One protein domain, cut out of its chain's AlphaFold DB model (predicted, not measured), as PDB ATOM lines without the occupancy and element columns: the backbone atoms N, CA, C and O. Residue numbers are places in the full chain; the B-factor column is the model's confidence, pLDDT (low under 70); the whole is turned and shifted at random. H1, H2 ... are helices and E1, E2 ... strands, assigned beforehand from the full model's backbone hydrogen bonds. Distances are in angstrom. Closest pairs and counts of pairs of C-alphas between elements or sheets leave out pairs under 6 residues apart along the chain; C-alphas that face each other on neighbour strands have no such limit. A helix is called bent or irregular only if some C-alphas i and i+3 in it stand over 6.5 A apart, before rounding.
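What this domain is: This is residues 163 to 295 of the 296 residues of the protein "Hypothetical protein" of Alexandrium andersonii (UniProt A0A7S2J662). Four helices, H1, H3, H4 and H5, make an up-and-down bundle, each running against the one before it in the chain. On the side of H1 away from H5 sits a small hairpin, E1 and E2, with short H2 packed on H3. The 133 printed residues hold H1, H2, E1, E2, H3, H4 and H5 in that order, mostly helix, with one two-stranded antiparallel sheet. The whole is compact, radius of gyration of the C-alphas 14.2 A, spanning 46 by 33 by 24 A.

Where its parts are: Find C-alpha 172 at (139.994, 139.017, 140.947); from there H1 runs 29.6 A to residue 191. Next come H2, residues 199 to 202, E1, 203 to 205, and E2, 212 to 214. H3, residues 230 to 250, is 27.9 A long; H4, 254 to 270, 24.5 A. H5, 275 to 295, runs 30.1 A to C-alpha 295 at (120.036, 136.364, 136.107). H1, H4 and H5 are irregular: C-alphas 173 and 176 are 7.1 A apart, 255 and 258 7.6 A, 276 and 279 7.4 A.

How they stand to each other: Start at H3, the hub: it touches H5 at a steep tilt of 41 degrees, the same way, closest C-alphas Arg 241 and Ala 284, 5.0 A. H2 touches H3's residues 243 to 250, closest C-alphas Ala 200 and Leu 247, 5.4 A. H1 touches H4, closest C-alphas Trp 187 and Leu 267, 6.6 A. In the hairpin E1 and E2, look for N 213 and O 204, 2.7 A, within hydrogen-bond range. Every O i to N i+4 pair is within range in H3, but 14 of 16 in H1, 11 of 13 in H4 and 14 of 17 in H5; H2 is too short for one.

The domain as a whole: The farthest C-alphas, Asp 173 and Ser 229, are 46.2 A apart. The printed part has no cut; the link from E2 to H3 is long. Look at residue 164 for the one pLDDT under 70.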
ATOM      1  N   GLU A 163     143.505 133.968 129.200       75.00
ATOM      2  CA  GLU A 163     142.548 133.699 128.134       75.00
ATOM      3  C   GLU A 163     141.359 132.977 128.754       75.00
ATOM      4  O   GLU A 163     141.504 131.916 129.363       75.00
ATOM      5  N   PHE A 164     140.183 133.588 128.646       69.12
ATOM      6  CA  PHE A 164     138.962 133.036 129.226       69.12
ATOM      7  C   PHE A 164     138.046 132.433 128.163       69.12
ATOM      8  O   PHE A 164     137.124 131.698 128.508       69.12
ATOM      9  N   GLY A 165     138.297 132.671 126.875       76.94
ATOM     10  CA  GLY A 165     137.348 132.296 125.835       76.94
ATOM     11  C   GLY A 165     135.982 132.961 126.076       76.94
ATOM     12  O   GLY A 165     135.930 134.064 126.619       76.94
ATOM     13  N   PRO A 166     134.856 132.277 125.804       77.88
ATOM     14  CA  PRO A 166     133.522 132.796 126.084       77.88
ATOM     15  C   PRO A 166     133.123 132.575 127.556       77.88
ATOM     16  O   PRO A 166     131.934 132.494 127.863       77.88
ATOM     17  N   ASN A 167     134.097 132.386 128.457       88.12
ATOM     18  CA  ASN A 167     133.854 132.174 129.879       88.12
ATOM     19  C   ASN A 167     133.992 133.482 130.666       88.12
ATOM     20  O   ASN A 167     134.711 134.390 130.242       88.12
ATOM     21  N   PRO A 168     133.393 133.552 131.869       93.62
ATOM     22  CA  PRO A 168     133.505 134.728 132.714       93.62
ATOM     23  C   PRO A 168     134.953 135.092 133.058       93.62
ATOM     24  O   PRO A 168     135.744 134.208 133.398       93.62
ATOM     25  N   ILE A 169     135.268 136.390 133.047       94.81
ATOM     26  CA  ILE A 169     136.581 136.933 133.435       94.81
ATOM     27  C   ILE A 169     136.904 136.577 134.897       94.81
ATOM     28  O   ILE A 169     136.074 136.734 135.797       94.81
ATOM     29  N   ARG A 170     138.131 136.098 135.155       95.31
ATOM     30  CA  ARG A 170     138.608 135.689 136.494       95.31
ATOM     31  C   ARG A 170     139.969 136.302 136.830       95.31
ATOM     32  O   ARG A 170     140.964 135.601 136.968       95.31
ATOM     33  N   LEU A 171     139.991 137.621 136.963       95.56
ATOM     34  CA  LEU A 171     141.149 138.459 137.297       95.56
ATOM     35  C   LEU A 171     141.087 139.038 138.727       95.56
ATOM     36  O   LEU A 171     141.855 139.939 139.063       95.56
ATOM     37  N   GLY A 172     140.173 138.543 139.570       95.56
ATOM     38  CA  GLY A 172     139.994 139.017 140.947       95.56
ATOM     39  C   GLY A 172     139.495 140.462 140.987       95.56
ATOM     40  O   GLY A 172     138.556 140.811 140.270       95.56
ATOM     41  N   ASP A 173     140.158 141.313 141.770       97.00
ATOM     42  CA  ASP A 173     139.782 142.724 141.968       97.00
ATOM     43  C   ASP A 173     139.776 143.553 140.668       97.00
ATOM     44  O   ASP A 173     139.166 144.620 140.597       97.00
ATOM     45  N   LYS A 174     140.413 143.049 139.604       97.31
ATOM     46  CA  LYS A 174     140.473 143.694 138.283       97.31
ATOM     47  C   LYS A 174     139.292 143.348 137.379       97.31
ATOM     48  O   LYS A 174     139.173 143.933 136.307       97.31
ATOM     49  N   ASN A 175     138.405 142.436 137.788       97.25
ATOM     50  CA  ASN A 175     137.256 142.013 136.980       97.25
ATOM     51  C   ASN A 175     136.400 143.194 136.511       97.25
ATOM     52  O   ASN A 175     136.027 143.255 135.344       97.25
ATOM     53  N   ARG A 176     136.111 144.147 137.406       98.00
ATOM     54  CA  ARG A 176     135.277 145.310 137.075       98.00
ATOM     55  C   ARG A 176     135.918 146.182 135.995       98.00
ATOM     56  O   ARG A 176     135.240 146.535 135.034       98.00
ATOM     57  N   HIS A 177     137.213 146.477 136.135       98.19
ATOM     58  CA  HIS A 177     137.985 147.235 135.145       98.19
ATOM     59  C   HIS A 177     138.031 146.509 133.796       98.19
ATOM     60  O   HIS A 177     137.691 147.086 132.769       98.19
ATOM     61  N   ALA A 178     138.345 145.210 133.806       97.94
ATOM     62  CA  ALA A 178     138.396 144.394 132.595       97.94
ATOM     63  C   ALA A 178     137.059 144.383 131.838       97.94
ATOM     64  O   ALA A 178     137.035 144.587 130.623       97.94
ATOM     65  N   VAL A 179     135.938 144.210 132.551       98.00
ATOM     66  CA  VAL A 179     134.586 144.290 131.972       98.00
ATOM     67  C   VAL A 179     134.329 145.673 131.377       98.00
ATOM     68  O   VAL A 179     133.846 145.772 130.250       98.00
ATOM     69  N   GLU A 180     134.668 146.744 132.096       98.50
ATOM     70  CA  GLU A 180     134.457 148.111 131.622       98.50
ATOM     71  C   GLU A 180     135.193 148.395 130.309       98.50
ATOM     72  O   GLU A 180     134.589 148.877 129.344       98.50
ATOM     73  N   VAL A 181     136.491 148.093 130.268       98.50
ATOM     74  CA  VAL A 181     137.337 148.373 129.107       98.50
ATOM     75  C   VAL A 181     136.970 147.460 127.937       98.50
ATOM     76  O   VAL A 181     136.920 147.923 126.795       98.50
ATOM     77  N   MET A 182     136.627 146.193 128.199       98.31
ATOM     78  CA  MET A 182     136.172 145.251 127.169       98.31
ATOM     79  C   MET A 182     134.879 145.741 126.514       98.31
ATOM     80  O   MET A 182     134.811 145.821 125.288       98.31
ATOM     81  N   LEU A 183     133.865 146.100 127.308       98.19
ATOM     82  CA  LEU A 183     132.586 146.588 126.785       98.19
ATOM     83  C   LEU A 183     132.762 147.901 126.021       98.19
ATOM     84  O   LEU A 183     132.211 148.053 124.934       98.19
ATOM     85  N   THR A 184     133.575 148.820 126.549       98.62
ATOM     86  CA  THR A 184     133.881 150.093 125.880       98.62
ATOM     87  C   THR A 184     134.523 149.852 124.514       98.62
ATOM     88  O   THR A 184     134.079 150.413 123.515       98.62
ATOM     89  N   THR A 185     135.509 148.956 124.443       98.50
ATOM     90  CA  THR A 185     136.198 148.592 123.195       98.50
ATOM     91  C   THR A 185     135.245 147.937 122.195       98.50
ATOM     92  O   THR A 185     135.195 148.327 121.028       98.50
ATOM     93  N   ALA A 186     134.418 146.993 122.652       98.06
ATOM     94  CA  ALA A 186     133.414 146.343 121.814       98.06
ATOM     95  C   ALA A 186     132.405 147.347 121.231       98.06
ATOM     96  O   ALA A 186     132.033 147.245 120.062       98.06
ATOM     97  N   TRP A 187     131.995 148.354 122.009       98.38
ATOM     98  CA  TRP A 187     131.103 149.407 121.520       98.38
ATOM     99  C   TRP A 187     131.794 150.396 120.584       98.38
ATOM    100  O   TRP A 187     131.177 150.800 119.602       98.38
ATOM    101  N   GLN A 188     133.069 150.730 120.801       98.62
ATOM    102  CA  GLN A 188     133.856 151.490 119.820       98.62
ATOM    103  C   GLN A 188     133.910 150.756 118.469       98.62
ATOM    104  O   GLN A 188     133.718 151.374 117.421       98.62
ATOM    105  N   MET A 189     134.092 149.429 118.482       98.62
ATOM    106  CA  MET A 189     134.024 148.606 117.269       98.62
ATOM    107  C   MET A 189     132.645 148.699 116.604       98.62
ATOM    108  O   MET A 189     132.564 149.024 115.419       98.62
ATOM    109  N   LEU A 190     131.559 148.471 117.351       98.38
ATOM    110  CA  LEU A 190     130.195 148.547 116.813       98.38
ATOM    111  C   LEU A 190     129.872 149.940 116.250       98.38
ATOM    112  O   LEU A 190     129.315 150.036 115.158       98.38
ATOM    113  N   HIS A 191     130.274 151.007 116.944       98.38
ATOM    114  CA  HIS A 191     130.139 152.399 116.507       98.38
ATOM    115  C   HIS A 191     130.882 152.674 115.191       98.38
ATOM    116  O   HIS A 191     130.343 153.309 114.285       98.38
ATOM    117  N   GLY A 192     132.083 152.113 115.020       98.19
ATOM    118  CA  GLY A 192     132.836 152.165 113.762       98.19
ATOM    119  C   GLY A 192     132.295 151.253 112.647       98.19
ATOM    120  O   GLY A 192     132.865 151.192 111.551       98.19
ATOM    121  N   GLY A 193     131.202 150.525 112.903       98.25
ATOM    122  CA  GLY A 193     130.615 149.568 111.968       98.25
ATOM    123  C   GLY A 193     131.383 148.248 111.876       98.25
ATOM    124  O   GLY A 193     131.227 147.526 110.891       98.25
ATOM    125  N   PHE A 194     132.235 147.929 112.846       98.44
ATOM    126  CA  PHE A 194     133.038 146.710 112.878       98.44
ATOM    127  C   PHE A 194     132.338 145.610 113.672       98.44
ATOM    128  O   PHE A 194     131.804 145.844 114.753       98.44
ATOM    129  N   ILE A 195     132.360 144.391 113.135       97.62
ATOM    130  CA  ILE A 195     131.811 143.201 113.788       97.62
ATOM    131  C   ILE A 195     132.826 142.076 113.702       97.62
ATOM    132  O   ILE A 195     133.404 141.843 112.635       97.62
ATOM    133  N   ASN A 196     132.965 141.336 114.799       96.38
ATOM    134  CA  ASN A 196     133.676 140.070 114.827       96.38
ATOM    135  C   ASN A 196     132.878 139.040 115.641       96.38
ATOM    136  O   ASN A 196     132.794 139.124 116.863       96.38
ATOM    137  N   GLY A 197     132.210 138.104 114.960       93.31
ATOM    138  CA  GLY A 197     131.262 137.185 115.601       93.31
ATOM    139  C   GLY A 197     131.894 136.049 116.411       93.31
ATOM    140  O   GLY A 197     131.149 135.231 116.939       93.31
ATOM    141  N   ASP A 198     133.222 135.966 116.482       91.75
ATOM    142  CA  ASP A 198     133.986 135.028 117.315       91.75
ATOM    143  C   ASP A 198     134.818 135.742 118.400       91.75
ATOM    144  O   ASP A 198     135.657 135.116 119.051       91.75
ATOM    145  N   GLN A 199     134.573 137.041 118.621       92.94
ATOM    146  CA  GLN A 199     135.476 137.910 119.377       92.94
ATOM    147  C   GLN A 199     135.737 137.461 120.812       92.94
ATOM    148  O   GLN A 199     136.842 137.680 121.292       92.94
ATOM    149  N   ALA A 200     134.775 136.844 121.504       88.50
ATOM    150  CA  ALA A 200     134.966 136.450 122.902       88.50
ATOM    151  C   ALA A 200     136.095 135.423 123.088       88.50
ATOM    152  O   ALA A 200     136.762 135.423 124.115       88.50
ATOM    153  N   ASN A 201     136.375 134.602 122.071       90.38
ATOM    154  CA  ASN A 201     137.529 133.699 122.093       90.38
ATOM    155  C   ASN A 201     138.860 134.419 121.863       90.38
ATOM    156  O   ASN A 201     139.919 133.885 122.160       90.38
ATOM    157  N   ASN A 202     138.797 135.643 121.355       94.81
ATOM    158  CA  ASN A 202     139.925 136.390 120.833       94.81
ATOM    159  C   ASN A 202     140.143 137.689 121.630       94.81
ATOM    160  O   ASN A 202     140.473 138.730 121.061       94.81
ATOM    161  N   VAL A 203     139.945 137.647 122.952       96.00
ATOM    162  CA  VAL A 203     140.329 138.729 123.872       96.00
ATOM    163  C   VAL A 203     141.355 138.203 124.865       96.00
ATOM    164  O   VAL A 203     141.084 137.280 125.634       96.00
ATOM    165  N   LEU A 204     142.540 138.806 124.850       95.62
ATOM    166  CA  LEU A 204     143.587 138.547 125.832       95.62
ATOM    167  C   LEU A 204     143.509 139.582 126.941       95.62
ATOM    168  O   LEU A 204     143.309 140.753 126.649       95.62
ATOM    169  N   TYR A 205     143.733 139.181 128.185       96.31
ATOM    170  CA  TYR A 205     143.768 140.123 129.301       96.31
ATOM    171  C   TYR A 205     145.165 140.202 129.890       96.31
ATOM    172  O   TYR A 205     145.788 139.171 130.170       96.31
ATOM    173  N   ASN A 206     145.635 141.427 130.117       95.75
ATOM    174  CA  ASN A 206     146.806 141.661 130.943       95.75
ATOM    175  C   ASN A 206     146.437 141.350 132.410       95.75
ATOM    176  O   ASN A 206     145.584 142.040 132.972       95.75
ATOM    177  N   PRO A 207     147.046 140.342 133.066       94.56
ATOM    178  CA  PRO A 207     146.685 139.979 134.438       94.56
ATOM    179  C   PRO A 207     147.067 141.051 135.469       94.56
ATOM    180  O   PRO A 207     146.514 141.088 136.571       94.56
ATOM    181  N   GLU A 208     148.011 141.933 135.145       95.06
ATOM    182  CA  GLU A 208     148.498 142.981 136.038       95.06
ATOM    183  C   GLU A 208     147.581 144.199 136.046       95.06
ATOM    184  O   GLU A 208     147.313 144.726 137.122       95.06
ATOM    185  N   THR A 209     147.049 144.603 134.892       96.50
ATOM    186  CA  THR A 209     146.200 145.804 134.775       96.50
ATOM    187  C   THR A 209     144.717 145.484 134.614       96.50
ATOM    188  O   THR A 209     143.868 146.265 135.027       96.50
ATOM    189  N   GLY A 210     144.388 144.315 134.068       96.50
ATOM    190  CA  GLY A 210     143.038 143.956 133.642       96.50
ATOM    191  C   GLY A 210     142.674 144.460 132.245       96.50
ATOM    192  O   GLY A 210     141.555 144.212 131.804       96.50
ATOM    193  N   ASP A 211     143.585 145.137 131.539       97.38
ATOM    194  CA  ASP A 211     143.293 145.666 130.207       97.38
ATOM    195  C   ASP A 211     143.117 144.524 129.190       97.38
ATOM    196  O   ASP A 211     143.974 143.631 129.110       97.38
ATOM    197  N   PRO A 212     142.025 144.531 128.406       97.50
ATOM    198  CA  PRO A 212     141.834 143.605 127.307       97.50
ATOM    199  C   PRO A 212     142.659 144.025 126.084       97.50
ATOM    200  O   PRO A 212     142.921 145.201 125.860       97.50
ATOM    201  N   VAL A 213     142.998 143.061 125.236       97.50
ATOM    202  CA  VAL A 213     143.529 143.272 123.890       97.50
ATOM    203  C   VAL A 213     142.755 142.371 122.938       97.50
ATOM    204  O   VAL A 213     142.821 141.143 123.032       97.50
ATOM    205  N   PHE A 214     142.001 142.988 122.033       97.56
ATOM    206  CA  PHE A 214     141.203 142.310 121.016       97.56
ATOM    207  C   PHE A 214     142.127 141.859 119.885       97.56
ATOM    208  O   PHE A 214     142.851 142.671 119.299       97.56
ATOM    209  N   ILE A 215     142.109 140.560 119.599       96.25
ATOM    210  CA  ILE A 215     142.978 139.912 118.617       96.25
ATOM    211  C   ILE A 215     142.159 139.180 117.546       96.25
ATOM    212  O   ILE A 215     140.934 139.135 117.616       96.25
ATOM    213  N   ASP A 216     142.871 138.612 116.570       94.62
ATOM    214  CA  ASP A 216     142.367 137.708 115.525       94.62
ATOM    215  C   ASP A 216     141.129 138.228 114.769       94.62
ATOM    216  O   ASP A 216     139.974 137.880 115.026       94.62
ATOM    217  N   PHE A 217     141.389 139.084 113.783       95.88
ATOM    218  CA  PHE A 217     140.381 139.743 112.958       95.88
ATOM    219  C   PHE A 217     140.194 139.060 111.593       95.88
ATOM    220  O   PHE A 217     139.554 139.616 110.688       95.88
ATOM    221  N   GLY A 218     140.690 137.829 111.430       91.25
ATOM    222  CA  GLY A 218     140.621 137.063 110.185       91.25
ATOM    223  C   GLY A 218     139.181 136.852 109.713       91.25
ATOM    224  O   GLY A 218     138.898 136.783 108.511       91.25
ATOM    225  N   ARG A 219     138.214 136.871 110.637       91.62
ATOM    226  CA  ARG A 219     136.772 136.760 110.352       91.62
ATOM    227  C   ARG A 219     136.001 138.063 110.468       91.62
ATOM    228  O   ARG A 219     134.891 138.143 109.940       91.62
ATOM    229  N   ALA A 220     136.623 139.104 111.004       96.19
ATOM    230  CA  ALA A 220     135.984 140.386 111.208       96.19
ATOM    231  C   ALA A 220     135.558 141.042 109.884       96.19
ATOM    232  O   ALA A 220     136.098 140.772 108.800       96.19
ATOM    233  N   MET A 221     134.555 141.910 109.958       96.88
ATOM    234  CA  MET A 221     134.072 142.688 108.821       96.88
ATOM    235  C   MET A 221     133.666 144.093 109.243       96.88
ATOM    236  O   MET A 221     133.222 144.316 110.363       96.88
ATOM    237  N   GLN A 222     133.801 145.032 108.309       97.88
ATOM    238  CA  GLN A 222     133.263 146.376 108.453       97.88
ATOM    239  C   GLN A 222     132.005 146.488 107.598       97.88
ATOM    240  O   GLN A 222     132.036 146.253 106.384       97.88
ATOM    241  N   VAL A 223     130.894 146.840 108.227       97.56
ATOM    242  CA  VAL A 223     129.589 146.967 107.595       97.56
ATOM    243  C   VAL A 223     129.314 148.433 107.346       97.56
ATOM    244  O   VAL A 223     128.981 149.191 108.245       97.56
ATOM    245  N   THR A 224     129.428 148.826 106.083       96.62
ATOM    246  CA  THR A 224     129.123 150.193 105.637       96.62
ATOM    247  C   THR A 224     127.760 150.297 104.961       96.62
ATOM    248  O   THR A 224     127.290 151.395 104.679       96.62
ATOM    249  N   LYS A 225     127.123 149.158 104.653       96.38
ATOM    250  CA  LYS A 225     125.825 149.079 103.972       96.38
ATOM    251  C   LYS A 225     125.053 147.855 104.442       96.38
ATOM    252  O   LYS A 225     125.615 146.765 104.539       96.38
ATOM    253  N   VAL A 226     123.743 148.014 104.622       93.94
ATOM    254  CA  VAL A 226     122.848 146.888 104.905       93.94
ATOM    255  C   VAL A 226     122.811 145.946 103.690       93.94
ATOM    256  O   VAL A 226     122.545 146.397 102.568       93.94
ATOM    257  N   PRO A 227     123.041 144.631 103.861       94.81
ATOM    258  CA  PRO A 227     122.940 143.683 102.760       94.81
ATOM    259  C   PRO A 227     121.533 143.673 102.151       94.81
ATOM    260  O   PRO A 227     120.544 143.635 102.873       94.81
ATOM    261  N   LYS A 228     121.410 143.642 100.819       95.94
ATOM    262  CA  LYS A 228     120.090 143.556 100.159       95.94
ATOM    263  C   LYS A 228     119.432 142.181 100.326       95.94
ATOM    264  O   LYS A 228     118.224 142.088 100.503       95.94
ATOM    265  N   SER A 229     120.233 141.117 100.278       97.44
ATOM    266  CA  SER A 229     119.760 139.733 100.392       97.44
ATOM    267  C   SER A 229     119.318 139.409 101.820       97.44
ATOM    268  O   SER A 229     120.100 139.577 102.755       97.44
ATOM    269  N   THR A 230     118.112 138.853 101.972       97.06
ATOM    270  CA  THR A 230     117.568 138.377 103.255       97.06
ATOM    271  C   THR A 230     118.508 137.396 103.955       97.06
ATOM    272  O   THR A 230     118.735 137.516 105.155       97.06
ATOM    273  N   MET A 231     119.128 136.472 103.209       96.56
ATOM    274  CA  MET A 231     120.087 135.518 103.772       96.56
ATOM    275  C   MET A 231     121.316 136.230 104.348       96.56
ATOM    276  O   MET A 231     121.724 135.955 105.473       96.56
ATOM    277  N   LYS A 232     121.879 137.200 103.614       95.81
ATOM    278  CA  LYS A 232     123.031 137.979 104.095       95.81
ATOM    279  C   LYS A 232     122.674 138.849 105.303       95.81
ATOM    280  O   LYS A 232     123.485 138.940 106.216       95.81
ATOM    281  N   LYS A 233     121.471 139.436 105.344       96.81
ATOM    282  CA  LYS A 233     120.967 140.148 106.536       96.81
ATOM    283  C   LYS A 233     120.876 139.215 107.742       96.81
ATOM    284  O   LYS A 233     121.297 139.593 108.825       96.81
ATOM    285  N   ARG A 234     120.375 137.989 107.555       97.06
ATOM    286  CA  ARG A 234     120.300 136.986 108.627       97.06
ATOM    287  C   ARG A 234     121.687 136.606 109.142       97.06
ATOM    288  O   ARG A 234     121.879 136.577 110.349       97.06
ATOM    289  N   ILE A 235     122.644 136.352 108.246       96.00
ATOM    290  CA  ILE A 235     124.036 136.055 108.625       96.00
ATOM    291  C   ILE A 235     124.633 137.221 109.417       96.00
ATOM    292  O   ILE A 235     125.215 136.997 110.471       96.00
ATOM    293  N   LEU A 236     124.438 138.456 108.947       96.62
ATOM    294  CA  LEU A 236     124.885 139.653 109.653       96.62
ATOM    295  C   LEU A 236     124.267 139.749 111.055       96.62
ATOM    296  O   LEU A 236     124.994 139.927 112.024       96.62
ATOM    297  N   GLY A 237     122.952 139.555 111.176       97.44
ATOM    298  CA  GLY A 237     122.271 139.551 112.470       97.44
ATOM    299  C   GLY A 237     122.815 138.489 113.429       97.44
ATOM    300  O   GLY A 237     122.998 138.776 114.604       97.44
ATOM    301  N   VAL A 238     123.146 137.291 112.932       96.44
ATOM    302  CA  VAL A 238     123.800 136.246 113.741       96.44
ATOM    303  C   VAL A 238     125.193 136.682 114.198       96.44
ATOM    304  O   VAL A 238     125.522 136.497 115.361       96.44
ATOM    305  N   GLN A 239     126.000 137.292 113.325       96.12
ATOM    306  CA  GLN A 239     127.347 137.760 113.680       96.12
ATOM    307  C   GLN A 239     127.314 138.872 114.740       96.12
ATOM    308  O   GLN A 239     128.057 138.797 115.716       96.12
ATOM    309  N   VAL A 240     126.423 139.861 114.587       97.44
ATOM    310  CA  VAL A 240     126.208 140.925 115.588       97.44
ATOM    311  C   VAL A 240     125.763 140.325 116.916       97.44
ATOM    312  O   VAL A 240     126.321 140.643 117.964       97.44
ATOM    313  N   ARG A 241     124.780 139.419 116.864       96.81
ATOM    314  CA  ARG A 241     124.257 138.745 118.048       96.81
ATOM    315  C   ARG A 241     125.349 137.975 118.780       96.81
ATOM    316  O   ARG A 241     125.453 138.153 119.981       96.81
ATOM    317  N   ASN A 242     126.149 137.165 118.086       95.38
ATOM    318  CA  ASN A 242     127.221 136.388 118.711       95.38
ATOM    319  C   ASN A 242     128.255 137.296 119.381       95.38
ATOM    320  O   ASN A 242     128.573 137.085 120.543       95.38
ATOM    321  N   MET A 243     128.703 138.358 118.698       95.75
ATOM    322  CA  MET A 243     129.647 139.315 119.283       95.75
ATOM    323  C   MET A 243     129.112 139.903 120.597       95.75
ATOM    324  O   MET A 243     129.814 139.898 121.603       95.75
ATOM    325  N   ILE A 244     127.863 140.380 120.606       96.62
ATOM    326  CA  ILE A 244     127.250 140.978 121.800       96.62
ATOM    327  C   ILE A 244     127.012 139.922 122.881       96.62
ATOM    328  O   ILE A 244     127.340 140.143 124.042       96.62
ATOM    329  N   TYR A 245     126.447 138.773 122.524       95.12
ATOM    330  CA  TYR A 245     126.121 137.723 123.484       95.12
ATOM    331  C   TYR A 245     127.363 137.157 124.145       95.12
ATOM    332  O   TYR A 245     127.391 137.023 125.362       95.12
ATOM    333  N   ASP A 246     128.389 136.823 123.376       93.19
ATOM    334  CA  ASP A 246     129.544 136.147 123.944       93.19
ATOM    335  C   ASP A 246     130.333 137.114 124.843       93.19
ATOM    336  O   ASP A 246     130.761 136.731 125.934       93.19
ATOM    337  N   LEU A 247     130.429 138.398 124.469       93.75
ATOM    338  CA  LEU A 247     131.086 139.423 125.289       93.75
ATOM    339  C   LEU A 247     130.257 139.839 126.512       93.75
ATOM    340  O   LEU A 247     130.827 140.079 127.571       93.75
ATOM    341  N   VAL A 248     128.928 139.917 126.409       94.94
ATOM    342  CA  VAL A 248     128.076 140.363 127.526       94.94
ATOM    343  C   VAL A 248     127.620 139.198 128.400       94.94
ATOM    344  O   VAL A 248     127.787 139.235 129.610       94.94
ATOM    345  N   ILE A 249     127.035 138.160 127.815       93.38
ATOM    346  CA  ILE A 249     126.445 137.033 128.551       93.38
ATOM    347  C   ILE A 249     127.505 135.988 128.908       93.38
ATOM    348  O   ILE A 249     127.476 135.439 130.008       93.38
ATOM    349  N   GLY A 250     128.414 135.684 127.977       91.69
ATOM    350  CA  GLY A 250     129.452 134.670 128.191       91.69
ATOM    351  C   GLY A 250     130.568 135.153 129.119       91.69
ATOM    352  O   GLY A 250     130.977 134.442 130.036       91.69
ATOM    353  N   THR A 251     131.027 136.385 128.900       94.69
ATOM    354  CA  THR A 251     132.298 136.874 129.457       94.69
ATOM    355  C   THR A 251     132.141 137.715 130.733       94.69
ATOM    356  O   THR A 251     133.064 137.776 131.548       94.69
ATOM    357  N   VAL A 252     130.981 138.337 130.973       96.00
ATOM    358  CA  VAL A 252     130.762 139.142 132.189       96.00
ATOM    359  C   VAL A 252     130.494 138.232 133.399       96.00
ATOM    360  O   VAL A 252     129.561 137.423 133.368       96.00
ATOM    361  N   PRO A 253     131.262 138.359 134.500       95.81
ATOM    362  CA  PRO A 253     130.957 137.686 135.761       95.81
ATOM    363  C   PRO A 253     129.559 138.037 136.281       95.81
ATOM    364  O   PRO A 253     129.123 139.183 136.193       95.81
ATOM    365  N   LYS A 254     128.845 137.051 136.838       94.81
ATOM    366  CA  LYS A 254     127.447 137.228 137.276       94.81
ATOM    367  C   LYS A 254     127.286 138.352 138.300       94.81
ATOM    368  O   LYS A 254     126.341 139.117 138.213       94.81
ATOM    369  N   ASP A 255     128.227 138.475 139.225       96.06
ATOM    370  CA  ASP A 255     128.275 139.521 140.250       96.06
ATOM    371  C   ASP A 255     128.481 140.939 139.684       96.06
ATOM    372  O   ASP A 255     128.234 141.921 140.377       96.06
ATOM    373  N   LEU A 256     128.882 141.063 138.415       97.06
ATOM    374  CA  LEU A 256     129.078 142.340 137.725       97.06
ATOM    375  C   LEU A 256     127.996 142.651 136.689       97.06
ATOM    376  O   LEU A 256     128.106 143.649 135.976       97.06
ATOM    377  N   CYS A 257     126.949 141.837 136.566       96.00
ATOM    378  CA  CYS A 257     126.013 142.001 135.461       96.00
ATOM    379  C   CYS A 257     125.140 143.266 135.580       96.00
ATOM    380  O   CYS A 257     124.866 143.892 134.559       96.00
ATOM    381  N   GLY A 258     124.794 143.711 136.797       96.75
ATOM    382  CA  GLY A 258     124.136 145.009 137.014       96.75
ATOM    383  C   GLY A 258     125.005 146.184 136.549       96.75
ATOM    384  O   GLY A 258     124.548 147.036 135.789       96.75
ATOM    385  N   PHE A 259     126.294 146.163 136.901       97.69
ATOM    386  CA  PHE A 259     127.274 147.141 136.415       97.69
ATOM    387  C   PHE A 259     127.414 147.110 134.885       97.69
ATOM    388  O   PHE A 259     127.399 148.155 134.235       97.69
ATOM    389  N   ALA A 260     127.526 145.918 134.294       97.88
ATOM    390  CA  ALA A 260     127.635 145.768 132.846       97.88
ATOM    391  C   ALA A 260     126.390 146.287 132.116       97.88
ATOM    392  O   ALA A 260     126.530 146.936 131.080       97.88
ATOM    393  N   ARG A 261     125.190 146.060 132.666       97.88
ATOM    394  CA  ARG A 261     123.931 146.600 132.136       97.88
ATOM    395  C   ARG A 261     123.950 148.122 132.084       97.88
ATOM    396  O   ARG A 261     123.743 148.700 131.019       97.88
ATOM    397  N   GLU A 262     124.261 148.773 133.203       97.94
ATOM    398  CA  GLU A 262     124.375 150.237 133.271       97.94
ATOM    399  C   GLU A 262     125.403 150.772 132.267       97.94
ATOM    400  O   GLU A 262     125.120 151.713 131.520       97.94
ATOM    401  N   LYS A 263     126.578 150.130 132.193       98.25
ATOM    402  CA  LYS A 263     127.641 150.520 131.262       98.25
ATOM    403  C   LYS A 263     127.206 150.382 129.805       98.25
ATOM    404  O   LYS A 263     127.442 151.297 129.024       98.25
ATOM    405  N   VAL A 264     126.561 149.278 129.427       98.06
ATOM    406  CA  VAL A 264     126.074 149.062 128.056       98.06
ATOM    407  C   VAL A 264     125.018 150.097 127.671       98.06
ATOM    408  O   VAL A 264     125.084 150.635 126.567       98.06
ATOM    409  N   HIS A 265     124.085 150.438 128.563       97.81
ATOM    410  CA  HIS A 265     123.116 151.505 128.291       97.81
ATOM    411  C   HIS A 265     123.790 152.865 128.079       97.81
ATOM    412  O   HIS A 265     123.433 153.585 127.145       97.81
ATOM    413  N   ALA A 266     124.783 153.208 128.906       98.44
ATOM    414  CA  ALA A 266     125.564 154.427 128.717       98.44
ATOM    415  C   ALA A 266     126.287 154.419 127.358       98.44
ATOM    416  O   ALA A 266     126.166 155.371 126.586       98.44
ATOM    417  N   LEU A 267     126.942 153.308 127.007       98.31
ATOM    418  CA  LEU A 267     127.658 153.151 125.739       98.31
ATOM    419  C   LEU A 267     126.736 153.215 124.515       98.31
ATOM    420  O   LEU A 267     127.123 153.796 123.509       98.31
ATOM    421  N   GLN A 268     125.511 152.684 124.577       97.62
ATOM    422  CA  GLN A 268     124.538 152.833 123.483       97.62
ATOM    423  C   GLN A 268     124.164 154.297 123.224       97.62
ATOM    424  O   GLN A 268     123.873 154.660 122.086       97.62
ATOM    425  N   LYS A 269     124.171 155.136 124.266       98.06
ATOM    426  CA  LYS A 269     123.885 156.569 124.154       98.06
ATOM    427  C   LYS A 269     125.100 157.366 123.675       98.06
ATOM    428  O   LYS A 269     124.942 158.274 122.865       98.06
ATOM    429  N   GLU A 270     126.285 157.059 124.197       98.06
ATOM    430  CA  GLU A 270     127.528 157.794 123.917       98.06
ATOM    431  C   GLU A 270     128.163 157.396 122.581       98.06
ATOM    432  O   GLU A 270     128.663 158.247 121.849       98.06
ATOM    433  N   LEU A 271     128.118 156.104 122.254       97.88
ATOM    434  CA  LEU A 271     128.714 155.487 121.071       97.88
ATOM    435  C   LEU A 271     127.652 154.658 120.327       97.88
ATOM    436  O   LEU A 271     127.783 153.432 120.219       97.88
ATOM    437  N   PRO A 272     126.572 155.286 119.823       98.19
ATOM    438  CA  PRO A 272     125.510 154.551 119.149       98.19
ATOM    439  C   PRO A 272     126.063 153.841 117.901       98.19
ATOM    440  O   PRO A 272     126.827 154.452 117.143       98.19
ATOM    441  N   PRO A 273     125.686 152.576 117.641       97.94
ATOM    442  CA  PRO A 273     126.014 151.914 116.384       97.94
ATOM    443  C   PRO A 273     125.501 152.728 115.184       97.94
ATOM    444  O   PRO A 273     124.455 153.376 115.283       97.94
ATOM    445  N   PRO A 274     126.176 152.677 114.024       98.00
ATOM    446  CA  PRO A 274     125.696 153.358 112.830       98.00
ATOM    447  C   PRO A 274     124.359 152.751 112.387       98.00
ATOM    448  O   PRO A 274     124.089 151.576 112.640       98.00
ATOM    449  N   GLU A 275     123.544 153.516 111.656       97.81
ATOM    450  CA  GLU A 275     122.194 153.105 111.215       97.81
ATOM    451  C   GLU A 275     122.174 151.716 110.546       97.81
ATOM    452  O   GLU A 275     121.264 150.916 110.747       97.81
ATOM    453  N   VAL A 276     123.233 151.384 109.799       97.56
ATOM    454  CA  VAL A 276     123.381 150.089 109.118       97.56
ATOM    455  C   VAL A 276     123.493 148.887 110.068       97.56
ATOM    456  O   VAL A 276     123.253 147.760 109.631       97.56
ATOM    457  N   LEU A 277     123.851 149.114 111.335       98.00
ATOM    458  CA  LEU A 277     123.943 148.111 112.398       98.00
ATOM    459  C   LEU A 277     122.876 148.257 113.486       98.00
ATOM    460  O   LEU A 277     122.575 147.250 114.125       98.00
ATOM    461  N   ALA A 278     122.293 149.445 113.673       97.94
ATOM    462  CA  ALA A 278     121.374 149.758 114.772       97.94
ATOM    463  C   ALA A 278     120.283 148.691 114.970       97.94
ATOM    464  O   ALA A 278     120.216 148.085 116.035       97.94
ATOM    465  N   ILE A 279     119.543 148.336 113.912       97.38
ATOM    466  CA  ILE A 279     118.465 147.330 113.985       97.38
ATOM    467  C   ILE A 279     118.943 145.938 114.441       97.38
ATOM    468  O   ILE A 279     118.202 145.189 115.073       97.38
ATOM    469  N   PHE A 280     120.180 145.559 114.111       98.19
ATOM    470  CA  PHE A 280     120.737 144.267 114.514       98.19
ATOM    471  C   PHE A 280     121.224 144.299 115.962       98.19
ATOM    472  O   PHE A 280     121.078 143.303 116.670       98.19
ATOM    473  N   VAL A 281     121.793 145.429 116.391       98.00
ATOM    474  CA  VAL A 281     122.233 145.635 117.774       98.00
ATOM    475  C   VAL A 281     121.026 145.697 118.705       98.00
ATOM    476  O   VAL A 281     121.012 144.972 119.689       98.00
ATOM    477  N   GLU A 282     119.984 146.454 118.361       97.94
ATOM    478  CA  GLU A 282     118.722 146.519 119.118       97.94
ATOM    479  C   GLU A 282     118.115 145.124 119.319       97.94
ATOM    480  O   GLU A 282     117.878 144.702 120.448       97.94
ATOM    481  N   ALA A 283     117.980 144.341 118.243       97.62
ATOM    482  CA  ALA A 283     117.445 142.982 118.329       97.62
ATOM    483  C   ALA A 283     118.308 142.034 119.190       97.62
ATOM    484  O   ALA A 283     117.785 141.126 119.846       97.62
ATOM    485  N   ALA A 284     119.635 142.206 119.184       97.62
ATOM    486  CA  ALA A 284     120.521 141.459 120.073       97.62
ATOM    487  C   ALA A 284     120.336 141.902 121.533       97.62
ATOM    488  O   ALA A 284     120.233 141.047 122.417       97.62
ATOM    489  N   MET A 285     120.226 143.209 121.771       97.88
ATOM    490  CA  MET A 285     120.059 143.800 123.096       97.88
ATOM    491  C   MET A 285     118.738 143.413 123.752       97.88
ATOM    492  O   MET A 285     118.766 143.040 124.917       97.88
ATOM    493  N   ASP A 286     117.627 143.335 123.015       97.12
ATOM    494  CA  ASP A 286     116.340 142.835 123.537       97.12
ATOM    495  C   ASP A 286     116.467 141.479 124.238       97.12
ATOM    496  O   ASP A 286     115.739 141.141 125.173       97.12
ATOM    497  N   SER A 287     117.379 140.648 123.746       95.44
ATOM    498  CA  SER A 287     117.605 139.335 124.321       95.44
ATOM    499  C   SER A 287     118.615 139.341 125.465       95.44
ATOM    500  O   SER A 287     118.518 138.495 126.353       95.44
ATOM    501  N   VAL A 288     119.571 140.271 125.443       96.19
ATOM    502  CA  VAL A 288     120.485 140.528 126.563       96.19
ATOM    503  C   VAL A 288     119.708 141.089 127.757       96.19
ATOM    504  O   VAL A 288     119.907 140.610 128.867       96.19
ATOM    505  N   GLU A 289     118.754 141.996 127.539       97.00
ATOM    506  CA  GLU A 289     117.873 142.531 128.589       97.00
ATOM    507  C   GLU A 289     117.094 141.423 129.294       97.00
ATOM    508  O   GLU A 289     117.156 141.295 130.515       97.00
ATOM    509  N   LYS A 290     116.446 140.541 128.525       95.81
ATOM    510  CA  LYS A 290     115.741 139.372 129.079       95.81
ATOM    511  C   LYS A 290     116.669 138.468 129.883       95.81
ATOM    512  O   LYS A 290     116.255 137.865 130.873       95.81
ATOM    513  N   TRP A 291     117.921 138.330 129.446       94.50
ATOM    514  CA  TRP A 291     118.910 137.568 130.195       94.50
ATOM    515  C   TRP A 291     119.243 138.253 131.523       94.50
ATOM    516  O   TRP A 291     119.148 137.584 132.554       94.50
ATOM    517  N   TRP A 292     119.543 139.556 131.516       94.81
ATOM    518  CA  TRP A 292     119.811 140.340 132.725       94.81
ATOM    519  C   TRP A 292     118.657 140.266 133.723       94.81
ATOM    520  O   TRP A 292     118.882 139.918 134.878       94.81
ATOM    521  N   GLU A 293     117.418 140.473 133.278       94.19
ATOM    522  CA  GLU A 293     116.219 140.371 134.124       94.19
ATOM    523  C   GLU A 293     116.074 139.002 134.801       94.19
ATOM    524  O   GLU A 293     115.537 138.897 135.900       94.19
ATOM    525  N   SER A 294     116.559 137.940 134.155       92.69
ATOM    526  CA  SER A 294     116.451 136.575 134.673       92.69
ATOM    527  C   SER A 294     117.635 136.117 135.532       92.69
ATOM    528  O   SER A 294     117.546 135.042 136.137       92.69
ATOM    529  N   LYS A 295     118.762 136.844 135.534       85.62
ATOM    530  CA  LYS A 295     120.036 136.364 136.107       85.62
ATOM    531  C   LYS A 295     120.738 137.310 137.084       85.62
ATOM    532  O   LYS A 295     121.636 136.800 137.754       85.62
TER     533      LYS A 295